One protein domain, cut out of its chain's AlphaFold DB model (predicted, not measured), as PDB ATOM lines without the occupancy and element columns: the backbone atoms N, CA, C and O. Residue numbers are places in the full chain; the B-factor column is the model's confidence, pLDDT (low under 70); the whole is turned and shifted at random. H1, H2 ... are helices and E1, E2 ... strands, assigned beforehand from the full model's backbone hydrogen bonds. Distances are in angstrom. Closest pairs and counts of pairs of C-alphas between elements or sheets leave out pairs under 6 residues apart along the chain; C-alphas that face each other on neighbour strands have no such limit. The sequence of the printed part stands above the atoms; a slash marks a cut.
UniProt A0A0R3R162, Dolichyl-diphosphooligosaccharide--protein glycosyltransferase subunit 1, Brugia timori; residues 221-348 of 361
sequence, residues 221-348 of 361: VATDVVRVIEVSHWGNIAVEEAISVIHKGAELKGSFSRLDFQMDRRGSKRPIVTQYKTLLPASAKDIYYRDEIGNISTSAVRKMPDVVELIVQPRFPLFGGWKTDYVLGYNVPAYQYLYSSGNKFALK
ATOM      1  N   VAL A 221      29.058  29.438  78.287       95.94
ATOM      2  CA  VAL A 221      27.900  29.798  77.464       95.94
ATOM      3  C   VAL A 221      27.419  28.551  76.739       95.94
ATOM      4  O   VAL A 221      28.219  27.847  76.123       95.94
ATOM      5  N   ALA A 222      26.124  28.270  76.828       96.19
ATOM      6  CA  ALA A 222      25.476  27.241  76.035       96.19
ATOM      7  C   ALA A 222      25.054  27.871  74.704       96.19
ATOM      8  O   ALA A 222      24.069  28.588  74.656       96.19
ATOM      9  N   THR A 223      25.820  27.659  73.633       95.81
ATOM     10  CA  THR A 223      25.552  28.312  72.339       95.81
ATOM     11  C   THR A 223      24.261  27.826  71.703       95.81
ATOM     12  O   THR A 223      23.569  28.594  71.046       95.81
ATOM     13  N   ASP A 224      23.952  26.545  71.901       96.00
ATOM     14  CA  ASP A 224      22.811  25.883  71.294       96.00
ATOM     15  C   ASP A 224      22.223  24.894  72.296       96.00
ATOM     16  O   ASP A 224      22.923  24.025  72.826       96.00
ATOM     17  N   VAL A 225      20.923  25.030  72.549       96.56
ATOM     18  CA  VAL A 225      20.156  24.142  73.426       96.56
ATOM     19  C   VAL A 225      18.919  23.684  72.673       96.56
ATOM     20  O   VAL A 225      17.964  24.439  72.491       96.56
ATOM     21  N   VAL A 226      18.932  22.430  72.232       96.81
ATOM     22  CA  VAL A 226      17.790  21.797  71.573       96.81
ATOM     23  C   VAL A 226      17.111  20.880  72.573       96.81
ATOM     24  O   VAL A 226      17.634  19.822  72.913       96.81
ATOM     25  N   ARG A 227      15.931  21.291  73.041       96.38
ATOM     26  CA  ARG A 227      15.104  20.523  73.973       96.38
ATOM     27  C   ARG A 227      13.950  19.846  73.239       96.38
ATOM     28  O   ARG A 227      13.061  20.521  72.721       96.38
ATOM     29  N   VAL A 228      13.939  18.519  73.243       97.19
ATOM     30  CA  VAL A 228      12.875  17.675  72.693       97.19
ATOM     31  C   VAL A 228      12.060  17.102  73.848       97.19
ATOM     32  O   VAL A 228      12.607  16.498  74.767       97.19
ATOM     33  N   ILE A 229      10.742  17.309  73.811       96.88
ATOM     34  CA  ILE A 229       9.803  16.789  74.809       96.88
ATOM     35  C   ILE A 229       8.833  15.853  74.094       96.88
ATOM     36  O   ILE A 229       7.961  16.299  73.348       96.88
ATOM     37  N   GLU A 230       8.977  14.555  74.333       96.88
ATOM     38  CA  GLU A 230       8.094  13.526  73.798       96.88
ATOM     39  C   GLU A 230       7.046  13.143  74.847       96.88
ATOM     40  O   GLU A 230       7.365  12.670  75.939       96.88
ATOM     41  N   VAL A 231       5.770  13.350  74.516       96.75
ATOM     42  CA  VAL A 231       4.646  13.075  75.418       96.75
ATOM     43  C   VAL A 231       3.999  11.747  75.052       96.75
ATOM     44  O   VAL A 231       3.371  11.625  73.999       96.75
ATOM     45  N   SER A 232       4.064  10.775  75.962       95.00
ATOM     46  CA  SER A 232       3.369   9.500  75.817       95.00
ATOM     47  C   SER A 232       2.137   9.433  76.714       95.00
ATOM     48  O   SER A 232       2.214   9.531  77.941       95.00
ATOM     49  N   HIS A 233       0.976   9.175  76.106       92.38
ATOM     50  CA  HIS A 233      -0.267   8.931  76.848       92.38
ATOM     51  C   HIS A 233      -0.251   7.588  77.603       92.38
ATOM     52  O   HIS A 233      -1.127   7.345  78.429       92.38
ATOM     53  N   TRP A 234       0.759   6.738  77.372       92.38
ATOM     54  CA  TRP A 234       0.957   5.485  78.107       92.38
ATOM     55  C   TRP A 234       1.581   5.677  79.498       92.38
ATOM     56  O   TRP A 234       1.587   4.727  80.278       92.38
ATOM     57  N   GLY A 235       2.061   6.881  79.845       89.19
ATOM     58  CA  GLY A 235       2.341   7.236  81.245       89.19
ATOM     59  C   GLY A 235       3.618   8.029  81.532       89.19
ATOM     60  O   GLY A 235       3.796   8.471  82.672       89.19
ATOM     61  N   ASN A 236       4.494   8.255  80.552       95.00
ATOM     62  CA  ASN A 236       5.732   9.017  80.731       95.00
ATOM     63  C   ASN A 236       5.867  10.167  79.728       95.00
ATOM     64  O   ASN A 236       5.258  10.186  78.661       95.00
ATOM     65  N   ILE A 237       6.698  11.131  80.097       96.94
ATOM     66  CA  ILE A 237       7.182  12.182  79.212       96.94
ATOM     67  C   ILE A 237       8.698  12.040  79.184       96.94
ATOM     68  O   ILE A 237       9.331  12.066  80.245       96.94
ATOM     69  N   ALA A 238       9.259  11.853  77.996       97.62
ATOM     70  CA  ALA A 238      10.698  11.795  77.794       97.62
ATOM     71  C   ALA A 238      11.198  13.186  77.400       97.62
ATOM     72  O   ALA A 238      10.634  13.831  76.516       97.62
ATOM     73  N   VAL A 239      12.235  13.657  78.081       97.62
ATOM     74  CA  VAL A 239      12.911  14.915  77.767       97.62
ATOM     75  C   VAL A 239      14.327  14.579  77.328       97.62
ATOM     76  O   VAL A 239      15.038  13.883  78.051       97.62
ATOM     77  N   GLU A 240      14.731  15.071  76.162       97.56
ATOM     78  CA  GLU A 240      16.107  15.003  75.669       97.56
ATOM     79  C   GLU A 240      16.591  16.424  75.356       97.56
ATOM     80  O   GLU A 240      15.914  17.188  74.671       97.56
ATOM     81  N   GLU A 241      17.749  16.798  75.887       97.31
ATOM     82  CA  GLU A 241      18.388  18.097  75.700       97.31
ATOM     83  C   GLU A 241      19.760  17.885  75.058       97.31
ATOM     84  O   GLU A 241      20.671  17.347  75.686       97.31
ATOM     85  N   ALA A 242      19.910  18.306  73.802       97.50
ATOM     86  CA  ALA A 242      21.205  18.408  73.140       97.50
ATOM     87  C   ALA A 242      21.778  19.807  73.394       97.50
ATOM     88  O   ALA A 242      21.164  20.811  73.028       97.50
ATOM     89  N   ILE A 243      22.929  19.865  74.059       97.00
ATOM     90  CA  ILE A 243      23.517  21.091  74.595       97.00
ATOM     91  C   ILE A 243      24.937  21.229  74.043       97.00
ATOM     92  O   ILE A 243      25.781  20.353  74.245       97.00
ATOM     93  N   SER A 244      25.194  22.356  73.384       97.25
ATOM     94  CA  SER A 244      26.521  22.766  72.920       97.25
ATOM     95  C   SER A 244      27.055  23.841  73.857       97.25
ATOM     96  O   SER A 244      26.445  24.898  74.013       97.25
ATOM     97  N   VAL A 245      28.172  23.571  74.526       96.25
ATOM     98  CA  VAL A 245      28.747  24.449  75.552       96.25
ATOM     99  C   VAL A 245      30.126  24.917  75.127       96.25
ATOM    100  O   VAL A 245      30.967  24.110  74.741       96.25
ATOM    101  N   ILE A 246      30.402  26.210  75.280       96.94
ATOM    102  CA  ILE A 246      31.727  26.802  75.093       96.94
ATOM    103  C   ILE A 246      32.152  27.576  76.340       96.94
ATOM    104  O   ILE A 246      31.379  28.334  76.926       96.94
ATOM    105  N   HIS A 247      33.414  27.428  76.736       96.50
ATOM    106  CA  HIS A 247      33.995  28.297  77.749       96.50
ATOM    107  C   HIS A 247      34.510  29.584  77.085       96.50
ATOM    108  O   HIS A 247      35.606  29.607  76.532       96.50
ATOM    109  N   LYS A 248      33.754  30.683  77.164       95.75
ATOM    110  CA  LYS A 248      34.145  32.024  76.681       95.75
ATOM    111  C   LYS A 248      35.090  32.775  77.632       95.75
ATOM    112  O   LYS A 248      35.140  33.999  77.598       95.75
ATOM    113  N   GLY A 249      35.815  32.047  78.485       95.19
ATOM    114  CA  GLY A 249      36.902  32.572  79.313       95.19
ATOM    115  C   GLY A 249      38.112  32.985  78.477       95.19
ATOM    116  O   GLY A 249      38.109  32.861  77.251       95.19
ATOM    117  N   ALA A 250      39.168  33.460  79.135       96.50
ATOM    118  CA  ALA A 250      40.400  33.830  78.449       96.50
ATOM    119  C   ALA A 250      40.995  32.589  77.772       96.50
ATOM    120  O   ALA A 250      41.180  31.553  78.412       96.50
ATOM    121  N   GLU A 251      41.261  32.676  76.467       96.75
ATOM    122  CA  GLU A 251      41.629  31.509  75.666       96.75
ATOM    123  C   GLU A 251      42.953  30.908  76.140       96.75
ATOM    124  O   GLU A 251      43.888  31.635  76.496       96.75
ATOM    125  N   LEU A 252      43.069  29.581  76.077       96.25
ATOM    126  CA  LEU A 252      44.331  28.921  76.391       96.25
ATOM    127  C   LEU A 252      45.422  29.347  75.397       96.25
ATOM    128  O   LEU A 252      45.358  29.082  74.196       96.25
ATOM    129  N   LYS A 253      46.465  29.985  75.922       95.94
ATOM    130  CA  LYS A 253      47.681  30.340  75.198       95.94
ATOM    131  C   LYS A 253      48.707  29.218  75.335       95.94
ATOM    132  O   LYS A 253      49.173  28.927  76.433       95.94
ATOM    133  N   GLY A 254      49.134  28.671  74.199       94.44
ATOM    134  CA  GLY A 254      50.127  27.599  74.146       94.44
ATOM    135  C   GLY A 254      49.495  26.211  74.206       94.44
ATOM    136  O   GLY A 254      48.307  26.039  73.940       94.44
ATOM    137  N   SER A 255      50.311  25.203  74.502       93.12
ATOM    138  CA  SER A 255      49.877  23.809  74.575       93.12
ATOM    139  C   SER A 255      49.286  23.465  75.939       93.12
ATOM    140  O   SER A 255      49.786  23.912  76.970       93.12
ATOM    141  N   PHE A 256      48.285  22.587  75.945       95.81
ATOM    142  CA  PHE A 256      47.813  21.946  77.167       95.81
ATOM    143  C   PHE A 256      48.828  20.909  77.667       95.81
ATOM    144  O   PHE A 256      49.286  20.059  76.903       95.81
ATOM    145  N   SER A 257      49.129  20.946  78.964       95.88
ATOM    146  CA  SER A 257      49.991  19.978  79.645       95.88
ATOM    147  C   SER A 257      49.208  19.265  80.741       95.88
ATOM    148  O   SER A 257      48.804  19.858  81.748       95.88
ATOM    149  N   ARG A 258      48.998  17.954  80.567       94.56
ATOM    150  CA  ARG A 258      48.290  17.131  81.559       94.56
ATOM    151  C   ARG A 258      49.038  17.069  82.891       94.56
ATOM    152  O   ARG A 258      48.383  17.080  83.932       94.56
ATOM    153  N   LEU A 259      50.372  17.026  82.850       94.50
ATOM    154  CA  LEU A 259      51.215  17.012  84.045       94.50
ATOM    155  C   LEU A 259      51.008  18.294  84.852       94.50
ATOM    156  O   LEU A 259      50.639  18.221  86.022       94.50
ATOM    157  N   ASP A 260      51.131  19.454  84.206       92.38
ATOM    158  CA  ASP A 260      50.948  20.746  84.876       92.38
ATOM    159  C   ASP A 260      49.523  20.888  85.417       92.38
ATOM    160  O   ASP A 260      49.310  21.437  86.494       92.38
ATOM    161  N   PHE A 261      48.530  20.330  84.717       92.88
ATOM    162  CA  PHE A 261      47.132  20.377  85.145       92.88
ATOM    163  C   PHE A 261      46.907  19.579  86.433       92.88
ATOM    164  O   PHE A 261      46.156  20.005  87.312       92.88
ATOM    165  N   GLN A 262      47.559  18.421  86.543       92.19
ATOM    166  CA  GLN A 262      47.499  17.571  87.729       92.19
ATOM    167  C   GLN A 262      48.343  18.122  88.884       92.19
ATOM    168  O   GLN A 262      47.977  17.930  90.041       92.19
ATOM    169  N   MET A 263      49.450  18.808  88.585       92.00
ATOM    170  CA  MET A 263      50.306  19.442  89.591       92.00
ATOM    171  C   MET A 263      49.726  20.757  90.129       92.00
ATOM    172  O   MET A 263      50.082  21.164  91.236       92.00
ATOM    173  N   ASP A 264      48.828  21.411  89.386       88.50
ATOM    174  CA  ASP A 264      48.216  22.675  89.785       88.50
ATOM    175  C   ASP A 264      47.293  22.522  91.010       88.50
ATOM    176  O   ASP A 264      46.214  21.925  90.956       88.50
ATOM    177  N   ARG A 265      47.715  23.130  92.124       88.94
ATOM    178  CA  ARG A 265      47.038  23.080  93.429       88.94
ATOM    179  C   ARG A 265      46.039  24.215  93.662       88.94
ATOM    180  O   ARG A 265      45.458  24.284  94.742       88.94
ATOM    181  N   ARG A 266      45.802  25.098  92.684       87.75
ATOM    182  CA  ARG A 266      44.848  26.220  92.817       87.75
ATOM    183  C   ARG A 266      43.391  25.766  92.982       87.75
ATOM    184  O   ARG A 266      42.550  26.553  93.414       87.75
ATOM    185  N   GLY A 267      43.080  24.504  92.677       83.69
ATOM    186  CA  GLY A 267      41.759  23.921  92.915       83.69
ATOM    187  C   GLY A 267      40.665  24.637  92.120       83.69
ATOM    188  O   GLY A 267      40.756  24.734  90.898       83.69
ATOM    189  N   SER A 268      39.640  25.134  92.809       79.56
ATOM    190  CA  SER A 268      38.520  25.890  92.233       79.56
ATOM    191  C   SER A 268      38.860  27.336  91.851       79.56
ATOM    192  O   SER A 268      38.044  27.995  91.224       79.56
ATOM    193  N   LYS A 269      40.065  27.833  92.168       85.19
ATOM    194  CA  LYS A 269      40.534  29.160  91.725       85.19
ATOM    195  C   LYS A 269      41.089  29.163  90.296       85.19
ATOM    196  O   LYS A 269      41.639  30.165  89.859       85.19
ATOM    197  N   ARG A 270      41.021  28.033  89.590       90.81
ATOM    198  CA  ARG A 270      41.476  27.914  88.202       90.81
ATOM    199  C   ARG A 270      40.354  28.382  87.268       90.81
ATOM    200  O   ARG A 270      39.230  27.929  87.471       90.81
ATOM    201  N   PRO A 271      40.642  29.200  86.240       92.44
ATOM    202  CA  PRO A 271      39.663  29.593  85.224       92.44
ATOM    203  C   PRO A 271      39.420  28.428  84.248       92.44
ATOM    204  O   PRO A 271      39.883  28.428  83.110       92.44
ATOM    205  N   ILE A 272      38.800  27.360  84.752       93.88
ATOM    206  CA  ILE A 272      38.591  26.103  84.035       93.88
ATOM    207  C   ILE A 272      37.299  25.435  84.497       93.88
ATOM    208  O   ILE A 272      36.965  25.433  85.684       93.88
ATOM    209  N   VAL A 273      36.603  24.786  83.569       94.06
ATOM    210  CA  VAL A 273      35.428  23.969  83.873       94.06
ATOM    211  C   VAL A 273      35.839  22.508  83.923       94.06
ATOM    212  O   VAL A 273      36.160  21.909  82.900       94.06
ATOM    213  N   THR A 274      35.815  21.901  85.104       93.56
ATOM    214  CA  THR A 274      36.001  20.443  85.229       93.56
ATOM    215  C   THR A 274      34.681  19.701  85.352       93.56
ATOM    216  O   THR A 274      34.585  18.556  84.934       93.56
ATOM    217  N   GLN A 275      33.687  20.339  85.962       94.19
ATOM    218  CA  GLN A 275      32.346  19.811  86.167       94.19
ATOM    219  C   GLN A 275      31.399  20.974  86.460       94.19
ATOM    220  O   GLN A 275      31.840  22.017  86.948       94.19
ATOM    221  N   TYR A 276      30.111  20.770  86.236       93.69
ATOM    222  CA  TYR A 276      29.053  21.675  86.677       93.69
ATOM    223  C   TYR A 276      27.832  20.870  87.110       93.69
ATOM    224  O   TYR A 276      27.754  19.655  86.910       93.69
ATOM    225  N   LYS A 277      26.910  21.548  87.786       95.00
ATOM    226  CA  LYS A 277      25.705  20.945  88.340       95.00
ATOM    227  C   LYS A 277      24.508  21.324  87.491       95.00
ATOM    228  O   LYS A 277      24.285  22.500  87.245       95.00
ATOM    229  N   THR A 278      23.716  20.333  87.127       95.81
ATOM    230  CA  THR A 278      22.426  20.480  86.460       95.81
ATOM    231  C   THR A 278      21.347  20.051  87.446       95.81
ATOM    232  O   THR A 278      21.509  19.062  88.166       95.81
ATOM    233  N   LEU A 279      20.256  20.807  87.521       96.06
ATOM    234  CA  LEU A 279      19.173  20.546  88.462       96.06
ATOM    235  C   LEU A 279      17.975  20.019  87.684       96.06
ATOM    236  O   LEU A 279      17.300  20.767  86.984       96.06
ATOM    237  N   LEU A 280      17.721  18.723  87.823       95.75
ATOM    238  CA  LEU A 280      16.604  18.046  87.182       95.75
ATOM    239  C   LEU A 280      15.383  18.013  88.112       95.75
ATOM    240  O   LEU A 280      15.539  18.031  89.340       95.75
ATOM    241  N   PRO A 281      14.156  17.908  87.573       95.06
ATOM    242  CA  PRO A 281      12.964  17.743  88.396       95.06
ATOM    243  C   PRO A 281      13.079  16.564  89.374       95.06
ATOM    244  O   PRO A 281      13.645  15.525  89.038       95.06
ATOM    245  N   ALA A 282      12.488  16.685  90.569       93.88
ATOM    246  CA  ALA A 282      12.528  15.641  91.607       93.88
ATOM    247  C   ALA A 282      12.049  14.257  91.123       93.88
ATOM    248  O   ALA A 282      12.447  13.221  91.652       93.88
ATOM    249  N   SER A 283      11.172  14.239  90.118       93.94
ATOM    250  CA  SER A 283      10.582  13.036  89.542       93.94
ATOM    251  C   SER A 283      11.366  12.442  88.369       93.94
ATOM    252  O   SER A 283      10.910  11.446  87.803       93.94
ATOM    253  N   ALA A 284      12.528  13.011  88.028       95.75
ATOM    254  CA  ALA A 284      13.386  12.526  86.956       95.75
ATOM    255  C   ALA A 284      13.857  11.082  87.209       95.75
ATOM    256  O   ALA A 284      14.334  10.722  88.293       95.75
ATOM    257  N   LYS A 285      13.719  10.248  86.179       94.31
ATOM    258  CA  LYS A 285      14.116   8.837  86.129       94.31
ATOM    259  C   LYS A 285      14.864   8.553  84.832       94.31
ATOM    260  O   LYS A 285      14.815   9.357  83.910       94.31
ATOM    261  N   ASP A 286      15.549   7.411  84.788       95.56
ATOM    262  CA  ASP A 286      16.248   6.910  83.594       95.56
ATOM    263  C   ASP A 286      17.169   7.959  82.954       95.56
ATOM    264  O   ASP A 286      17.163   8.169  81.745       95.56
ATOM    265  N   ILE A 287      17.930   8.655  83.803       97.06
ATOM    266  CA  ILE A 287      18.835   9.719  83.374       97.06
ATOM    267  C   ILE A 287      19.982   9.092  82.582       97.06
ATOM    268  O   ILE A 287      20.664   8.199  83.089       97.06
ATOM    269  N   TYR A 288      20.230   9.597  81.378       96.94
ATOM    270  CA  TYR A 288      21.400   9.246  80.583       96.94
ATOM    271  C   TYR A 288      22.143  10.497  80.127       96.94
ATOM    272  O   TYR A 288      21.550  11.534  79.837       96.94
ATOM    273  N   TYR A 289      23.464  10.375  80.065       97.44
ATOM    274  CA  TYR A 289      24.381  11.433  79.672       97.44
ATOM    275  C   TYR A 289      25.390  10.858  78.676       97.44
ATOM    276  O   TYR A 289      26.176   9.961  78.996       97.44
ATOM    277  N   ARG A 290      25.320  11.337  77.435       97.06
ATOM    278  CA  ARG A 290      26.085  10.815  76.298       97.06
ATOM    279  C   ARG A 290      26.574  11.951  75.413       97.06
ATOM    280  O   ARG A 290      26.018  13.039  75.445       97.06
ATOM    281  N   ASP A 291      27.569  11.684  74.589       95.50
ATOM    282  CA  ASP A 291      27.935  12.530  73.457       95.50
ATOM    283  C   ASP A 291      27.730  11.781  72.136       95.50
ATOM    284  O   ASP A 291      27.127  10.703  72.098       95.50
ATOM    285  N   GLU A 292      28.203  12.369  71.038       93.62
ATOM    286  CA  GLU A 292      28.129  11.780  69.697       93.62
ATOM    287  C   GLU A 292      28.831  10.414  69.620       93.62
ATOM    288  O   GLU A 292      28.370   9.514  68.919       93.62
ATOM    289  N   ILE A 293      29.916  10.231  70.381       94.50
ATOM    290  CA  ILE A 293      30.735   9.010  70.357       94.50
ATOM    291  C   ILE A 293      30.324   7.978  71.418       94.50
ATOM    292  O   ILE A 293      30.935   6.911  71.509       94.50
ATOM    293  N   GLY A 294      29.289   8.262  72.212       95.50
ATOM    294  CA  GLY A 294      28.649   7.302  73.103       95.50
ATOM    295  C   GLY A 294      28.511   7.780  74.546       95.50
ATOM    296  O   GLY A 294      28.443   8.963  74.856       95.50
ATOM    297  N   ASN A 295      28.417   6.830  75.472       96.00
ATOM    298  CA  ASN A 295      28.141   7.143  76.871       96.00
ATOM    299  C   ASN A 295      29.312   7.882  77.546       96.00
ATOM    300  O   ASN A 295      30.483   7.550  77.316       96.00
ATOM    301  N   ILE A 296      28.993   8.825  78.436       96.38
ATOM    302  CA  ILE A 296      29.965   9.465  79.325       96.38
ATOM    303  C   ILE A 296      29.692   8.990  80.755       96.38
ATOM    304  O   ILE A 296      28.701   9.346  81.385       96.38
ATOM    305  N   SER A 297      30.593   8.166  81.291       93.75
ATOM    306  CA  SER A 297      30.448   7.590  82.636       93.75
ATOM    307  C   SER A 297      30.825   8.549  83.767       93.75
ATOM    308  O   SER A 297      30.510   8.276  84.923       93.75
ATOM    309  N   THR A 298      31.480   9.673  83.464       95.06
ATOM    310  CA  THR A 298      31.830  10.715  84.437       95.06
ATOM    311  C   THR A 298      30.619  11.598  84.734       95.06
ATOM    312  O   THR A 298      30.505  12.724  84.256       95.06
ATOM    313  N   SER A 299      29.685  11.062  85.514       95.25
ATOM    314  CA  SER A 299      28.551  11.796  86.076       95.25
ATOM    315  C   SER A 299      28.196  11.257  87.461       95.25
ATOM    316  O   SER A 299      28.517  10.115  87.796       95.25
ATOM    317  N   ALA A 300      27.551  12.078  88.287       96.44
ATOM    318  CA  ALA A 300      27.065  11.649  89.596       96.44
ATOM    319  C   ALA A 300      25.673  12.215  89.863       96.44
ATOM    320  O   ALA A 300      25.444  13.411  89.715       96.44
ATOM    321  N   VAL A 301      24.749  11.353  90.285       96.44
ATOM    322  CA  VAL A 301      23.371  11.736  90.605       96.44
ATOM    323  C   VAL A 301      23.189  11.753  92.115       96.44
ATOM    324  O   VAL A 301      23.449  10.760  92.796       96.44
ATOM    325  N   ARG A 302      22.665  12.858  92.638       95.75
ATOM    326  CA  ARG A 302      22.270  13.011  94.033       95.75
ATOM    327  C   ARG A 302      20.801  13.411  94.110       95.75
ATOM    328  O   ARG A 302      20.413  14.513  93.736       95.75
ATOM    329  N   LYS A 303      19.974  12.510  94.641       93.19
ATOM    330  CA  LYS A 303      18.550  12.778  94.875       93.19
ATOM    331  C   LYS A 303      18.386  13.622  96.137       93.19
ATOM    332  O   LYS A 303      18.850  13.226  97.205       93.19
ATOM    333  N   MET A 304      17.736  14.770  96.005       93.12
ATOM    334  CA  MET A 304      17.285  15.611  97.111       93.12
ATOM    335  C   MET A 304      15.745  15.596  97.158       93.12
ATOM    336  O   MET A 304      15.123  15.117  96.210       93.12
ATOM    337  N   PRO A 305      15.106  16.079  98.242       90.69
ATOM    338  CA  PRO A 305      13.644  16.068  98.354       90.69
ATOM    339  C   PRO A 305      12.930  16.808  97.213       90.69
ATOM    340  O   PRO A 305      11.949  16.298  96.678       90.69
ATOM    341  N   ASP A 306      13.466  17.961  96.803       91.88
ATOM    342  CA  ASP A 306      12.804  18.860  95.846       91.88
ATOM    343  C   ASP A 306      13.412  18.824  94.435       91.88
ATOM    344  O   ASP A 306      12.844  19.368  93.486       91.88
ATOM    345  N   VAL A 307      14.578  18.193  94.274       95.12
ATOM    346  CA  VAL A 307      15.364  18.239  93.034       95.12
ATOM    347  C   VAL A 307      16.280  17.025  92.915       95.12
ATOM    348  O   VAL A 307      16.703  16.441  93.914       95.12
ATOM    349  N   VAL A 308      16.631  16.654  91.688       96.56
ATOM    350  CA  VAL A 308      17.722  15.714  91.426       96.56
ATOM    351  C   VAL A 308      18.933  16.515  90.952       96.56
ATOM    352  O   VAL A 308      18.920  17.089  89.867       96.56
ATOM    353  N   GLU A 309      19.979  16.571  91.775       96.69
ATOM    354  CA  GLU A 309      21.253  17.195  91.407       96.69
ATOM    355  C   GLU A 309      22.051  16.204  90.552       96.69
ATOM    356  O   GLU A 309      22.372  15.100  90.996       96.69
ATOM    357  N   LEU A 310      22.365  16.597  89.321       96.75
ATOM    358  CA  LEU A 310      23.236  15.863  88.415       96.75
ATOM    359  C   LEU A 310      24.551  16.626  88.272       96.75
ATOM    360  O   LEU A 310      24.579  17.746  87.771       96.75
ATOM    361  N   ILE A 311      25.653  16.012  88.685       96.94
ATOM    362  CA  ILE A 311      26.995  16.512  88.398       96.94
ATOM    363  C   ILE A 311      27.393  15.984  87.025       96.94
ATOM    364  O   ILE A 311      27.533  14.773  86.836       96.94
ATOM    365  N   VAL A 312      27.579  16.904  86.085       95.31
ATOM    366  CA  VAL A 312      28.020  16.635  84.720       95.31
ATOM    367  C   VAL A 312      29.506  16.951  84.629       95.31
ATOM    368  O   VAL A 312      29.932  18.077  84.895       95.31
ATOM    369  N   GLN A 313      30.304  15.952  84.259       96.56
ATOM    370  CA  GLN A 313      31.724  16.119  83.986       96.56
ATOM    371  C   GLN A 313      31.989  15.788  82.506       96.56
ATOM    372  O   GLN A 313      31.830  14.631  82.097       96.56
ATOM    373  N   PRO A 314      32.378  16.783  81.686       95.62
ATOM    374  CA  PRO A 314      32.798  16.554  80.304       95.62
ATOM    375  C   PRO A 314      34.023  15.625  80.216       95.62
ATOM    376  O   PRO A 314      34.780  15.479  81.181       95.62
ATOM    377  N   ARG A 315      34.256  15.009  79.044       95.25
ATOM    378  CA  ARG A 315      35.386  14.072  78.833       95.25
ATOM    379  C   ARG A 315      36.756  14.705  79.081       95.25
ATOM    380  O   ARG A 315      37.704  14.019  79.462       95.25
ATOM    381  N   PHE A 316      36.863  16.005  78.852       94.94
ATOM    382  CA  PHE A 316      38.054  16.805  79.083       94.94
ATOM    383  C   PHE A 316      37.653  18.107  79.780       94.94
ATOM    384  O   PHE A 316      36.539  18.588  79.588       94.94
ATOM    385  N   PRO A 317      38.531  18.688  80.609       95.00
ATOM    386  CA  PRO A 317      38.210  19.946  81.254       95.00
ATOM    387  C   PRO A 317      38.193  21.071  80.213       95.00
ATOM    388  O   PRO A 317      39.038  21.091  79.324       95.00
ATOM    389  N   LEU A 318      37.257  22.008  80.315       95.88
ATOM    390  CA  LEU A 318      37.137  23.104  79.356       95.88
ATOM    391  C   LEU A 318      38.018  24.260  79.820       95.88
ATOM    392  O   LEU A 318      37.740  24.870  80.852       95.88
ATOM    393  N   PHE A 319      39.076  24.545  79.064       95.88
ATOM    394  CA  PHE A 319      39.795  25.819  79.129       95.88
ATOM    395  C   PHE A 319      39.098  26.862  78.251       95.88
ATOM    396  O   PHE A 319      38.260  26.513  77.420       95.88
ATOM    397  N   GLY A 320      39.449  28.141  78.406       95.94
ATOM    398  CA  GLY A 320      38.906  29.191  77.548       95.94
ATOM    399  C   GLY A 320      39.098  28.875  76.060       95.94
ATOM    400  O   GLY A 320      40.180  28.470  75.621       95.94
ATOM    401  N   GLY A 321      38.024  29.033  75.293       95.31
ATOM    402  CA  GLY A 321      37.911  28.698  73.874       95.31
ATOM    403  C   GLY A 321      37.521  27.245  73.583       95.31
ATOM    404  O   GLY A 321      37.217  26.924  72.436       95.31
ATOM    405  N   TRP A 322      37.517  26.349  74.577       97.31
ATOM    406  CA  TRP A 322      37.156  24.947  74.359       97.31
ATOM    407  C   TRP A 322      35.641  24.764  74.391       97.31
ATOM    408  O   TRP A 322      34.936  25.418  75.165       97.31
ATOM    409  N   LYS A 323      35.160  23.844  73.552       96.62
ATOM    410  CA  LYS A 323      33.746  23.505  73.406       96.62
ATOM    411  C   LYS A 323      33.496  22.026  73.668       96.62
ATOM    412  O   LYS A 323      34.383  21.208  73.432       96.62
ATOM    413  N   THR A 324      32.301  21.696  74.135       96.56
ATOM    414  CA  THR A 324      31.831  20.324  74.303       96.56
ATOM    415  C   THR A 324      30.360  20.245  73.946       96.56
ATOM    416  O   THR A 324      29.577  21.102  74.344       96.56
ATOM    417  N   ASP A 325      30.000  19.169  73.261       97.00
ATOM    418  CA  ASP A 325      28.634  18.893  72.840       97.00
ATOM    419  C   ASP A 325      28.190  17.601  73.522       97.00
ATOM    420  O   ASP A 325      28.933  16.614  73.553       97.00
ATOM    421  N   TYR A 326      27.011  17.611  74.131       97.00
ATOM    422  CA  TYR A 326      26.475  16.438  74.808       97.00
ATOM    423  C   TYR A 326      24.954  16.419  74.780       97.00
ATOM    424  O   TYR A 326      24.290  17.424  74.540       97.00
ATOM    425  N   VAL A 327      24.408  15.244  75.054       97.69
ATOM    426  CA  VAL A 327      22.981  14.996  75.176       97.69
ATOM    427  C   VAL A 327      22.689  14.507  76.586       97.69
ATOM    428  O   VAL A 327      23.285  13.535  77.065       97.69
ATOM    429  N   LEU A 328      21.759  15.190  77.241       97.56
ATOM    430  CA  LEU A 328      21.202  14.819  78.530       97.56
ATOM    431  C   LEU A 328      19.737  14.447  78.339       97.56
ATOM    432  O   LEU A 328      18.953  15.264  77.869       97.56
ATOM    433  N   GLY A 329      19.350  13.239  78.733       97.38
ATOM    434  CA  GLY A 329      17.951  12.835  78.691       97.38
ATOM    435  C   GLY A 329      17.474  12.215  79.989       97.38
ATOM    436  O   GLY A 329      18.259  11.659  80.757       97.38
ATOM    437  N   TYR A 330      16.179  12.357  80.250       97.25
ATOM    438  CA  TYR A 330      15.507  11.818  81.426       97.25
ATOM    439  C   TYR A 330      14.002  11.660  81.181       97.25
ATOM    440  O   TYR A 330      13.398  12.341  80.353       97.25
ATOM    441  N   ASN A 331      13.374  10.779  81.953       97.44
ATOM    442  CA  ASN A 331      11.932  10.562  81.962       97.44
ATOM    443  C   ASN A 331      11.290  11.220  83.183       97.44
ATOM    444  O   ASN A 331      11.826  11.151  84.290       97.44
ATOM    445  N   VAL A 332      10.091  11.774  83.011       96.81
ATOM    446  CA  VAL A 332       9.220  12.205  84.111       96.81
ATOM    447  C   VAL A 332       7.832  11.564  83.991       96.81
ATOM    448  O   VAL A 332       7.373  11.267  82.885       96.81
ATOM    449  N   PRO A 333       7.133  11.310  85.110       96.38
ATOM    450  CA  PRO A 333       5.786  10.757  85.070       96.38
ATOM    451  C   PRO A 333       4.778  11.766  84.501       96.38
ATOM    452  O   PRO A 333       4.706  12.909  84.959       96.38
ATOM    453  N   ALA A 334       3.939  11.329  83.558       94.81
ATOM    454  CA  ALA A 334       3.009  12.216  82.855       94.81
ATOM    455  C   ALA A 334       1.990  12.891  83.792       94.81
ATOM    456  O   ALA A 334       1.686  14.067  83.611       94.81
ATOM    457  N   TYR A 335       1.522  12.199  84.840       93.12
ATOM    458  CA  TYR A 335       0.491  12.709  85.760       93.12
ATOM    459  C   TYR A 335       0.882  13.992  86.516       93.12
ATOM    460  O   TYR A 335       0.013  14.652  87.078       93.12
ATOM    461  N   GLN A 336       2.174  14.341  86.573       92.88
ATOM    462  CA  GLN A 336       2.639  15.569  87.229       92.88
ATOM    463  C   GLN A 336       2.547  16.807  86.327       92.88
ATOM    464  O   GLN A 336       2.463  17.922  86.837       92.88
ATOM    465  N   TYR A 337       2.577  16.616  85.007       94.75
ATOM    466  CA  TYR A 337       2.744  17.699  84.031       94.75
ATOM    467  C   TYR A 337       1.615  17.766  82.995       94.75
ATOM    468  O   TYR A 337       1.399  18.823  82.397       94.75
ATOM    469  N   LEU A 338       0.904  16.657  82.774       95.00
ATOM    470  CA  LEU A 338      -0.189  16.538  81.818       95.00
ATOM    471  C   LEU A 338      -1.535  16.557  82.549       95.00
ATOM    472  O   LEU A 338      -1.855  15.663  83.329       95.00
ATOM    473  N   TYR A 339      -2.337  17.576  82.258       94.88
ATOM    474  CA  TYR A 339      -3.681  17.755  82.796       94.88
ATOM    475  C   TYR A 339      -4.715  17.379  81.740       94.88
ATOM    476  O   TYR A 339      -4.557  17.722  80.568       94.88
ATOM    477  N   SER A 340      -5.796  16.719  82.150       94.69
ATOM    478  CA  SER A 340      -6.872  16.291  81.252       94.69
ATOM    479  C   SER A 340      -8.244  16.756  81.739       94.69
ATOM    480  O   SER A 340      -8.558  16.646  82.923       94.69
ATOM    481  N   SER A 341      -9.090  17.210  80.816       95.88
ATOM    482  CA  SER A 341     -10.512  17.487  81.039       95.88
ATOM    483  C   SER A 341     -11.319  16.955  79.852       95.88
ATOM    484  O   SER A 341     -11.346  17.559  78.777       95.88
ATOM    485  N   GLY A 342     -11.928  15.776  80.018       93.88
ATOM    486  CA  GLY A 342     -12.535  15.037  78.906       93.88
ATOM    487  C   GLY A 342     -11.497  14.736  77.819       93.88
ATOM    488  O   GLY A 342     -10.459  14.153  78.107       93.88
ATOM    489  N   ASN A 343     -11.751  15.203  76.593       93.94
ATOM    490  CA  ASN A 343     -10.844  15.045  75.443       93.94
ATOM    491  C   ASN A 343      -9.850  16.210  75.272       93.94
ATOM    492  O   ASN A 343      -9.232  16.344  74.218       93.94
ATOM    493  N   LYS A 344      -9.732  17.102  76.262       95.88
ATOM    494  CA  LYS A 344      -8.788  18.225  76.232       95.88
ATOM    495  C   LYS A 344      -7.602  17.920  77.130       95.88
ATOM    496  O   LYS A 344      -7.794  17.581  78.297       95.88
ATOM    497  N   PHE A 345      -6.401  18.111  76.599       95.44
ATOM    498  CA  PHE A 345      -5.147  17.920  77.319       95.44
ATOM    499  C   PHE A 345      -4.368  19.232  77.371       95.44
ATOM    500  O   PHE A 345      -4.347  19.985  76.400       95.44
ATOM    501  N   ALA A 346      -3.736  19.504  78.508       96.06
ATOM    502  CA  ALA A 346      -2.862  20.650  78.704       96.06
ATOM    503  C   ALA A 346      -1.551  20.178  79.336       96.06
ATOM    504  O   ALA A 346      -1.558  19.579  80.409       96.06
ATOM    505  N   LEU A 347      -0.431  20.455  78.671       94.81
ATOM    506  CA  LEU A 347       0.909  20.184  79.179       94.81
ATOM    507  C   LEU A 347       1.474  21.458  79.811       94.81
ATOM    508  O   LEU A 347       1.479  22.512  79.176       94.81
ATOM    509  N   LYS A 348       1.988  21.363  81.038       95.19
ATOM    510  CA  LYS A 348       2.705  22.461  81.696       95.19
ATOM    511  C   LYS A 348       4.108  22.005  82.066       95.19
ATOM    512  O   LYS A 348       4.265  21.230  82.999       95.19
TER     513      LYS A 348
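What this domain is: This is residues 221 to 348 of the 361 residues of the protein "Dolichyl-diphosphooligosaccharide--protein glycosyltransferase subunit 1" of Brugia timori (UniProt A0A0R3R162). A long, loose body is made of two antiparallel sheets that are only partly face to face: a long, twisted one of E1, E2, E7 and E4, and a small one of E3, E6 and E5 set over its E7 and E4 side. At one end of the long axis a loop region holds the short helix H1; at the other end is the small hairpin E8 and E9, whose residues 340 to 345 stick out. The printed part has 128 residues, with one named helix and nine named strands in the order E1 E2 H1 E3 E4 E5 E6 E7 E8 E9, and its class is mostly strand. The sheets run E1 - E2 - E7 - E4, E3 - E6 - E5 and E8 - E9. The whole is loose, with a radius of gyration of the C-alphas of 18.3 A and spans of 64 by 28 by 24 A.

Where its parts are: E1, residues 221 to 231, begins at C-alpha 221 (27.900, 29.798, 77.464), is 28.7 A long and bends by 57 degrees at residue 224. E2, residues 236 to 247, is 34.3 A long. H1 is residues 258 to 263, with C-alpha 258 at (48.290, 17.131, 81.559). E3 is residues 276 to 281, E4 residues 285 to 291, at 19.1 A, E5 residues 299 to 303 and E6 residues 307 to 312. E7, residues 323 to 333, is 32.9 A long. E8 is residues 338 to 341, and E9, residues 344 to 347, ends at C-alpha 347 (0.909, 20.184, 79.179).

How they stand to each other: In the larger sheet, E1 and E2 form a hairpin at 171 degrees, with N 228 and O 240 2.8 A apart. E2 and E7 are antiparallel at 162 degrees, with N 241 and O 328 at 2.8 A. E7 and the edge strand E4 are antiparallel at 163 degrees, with N 288 and O 329 at 2.9 A. In the smaller sheet, E6 is the inner strand; N 278 of E3 and O 310 of E6 are 2.8 A apart, and in the hairpin E5 and E6, N 302 and O 309 are 2.8 A apart. Between these sheets, the closest C-alphas of E4 and E5 are those of Tyr 289 and Ser 299, at 7.7 A, and those of E3 and E7 are Pro 281 and Val 332, at 7.9 A. H1 is not on either sheet; its O i to N i+4 pairs are within hydrogen-bond range. In the hairpin E8 and E9, N 339 and O 346 are 2.8 A apart, and E8 is apart from E7.

The domain as a whole: The C-alphas of Gly 254 and Gly 342, the two farthest apart, are 64.1 A apart. Residues 262 to 269 and 340 to 345 stand free; without them the body spans 55 by 26 by 23 A. The link from H1 to E3 is long, at 12 residues. The printed part has no cut, its mean pLDDT is 94.9, and no printed residue is under 70.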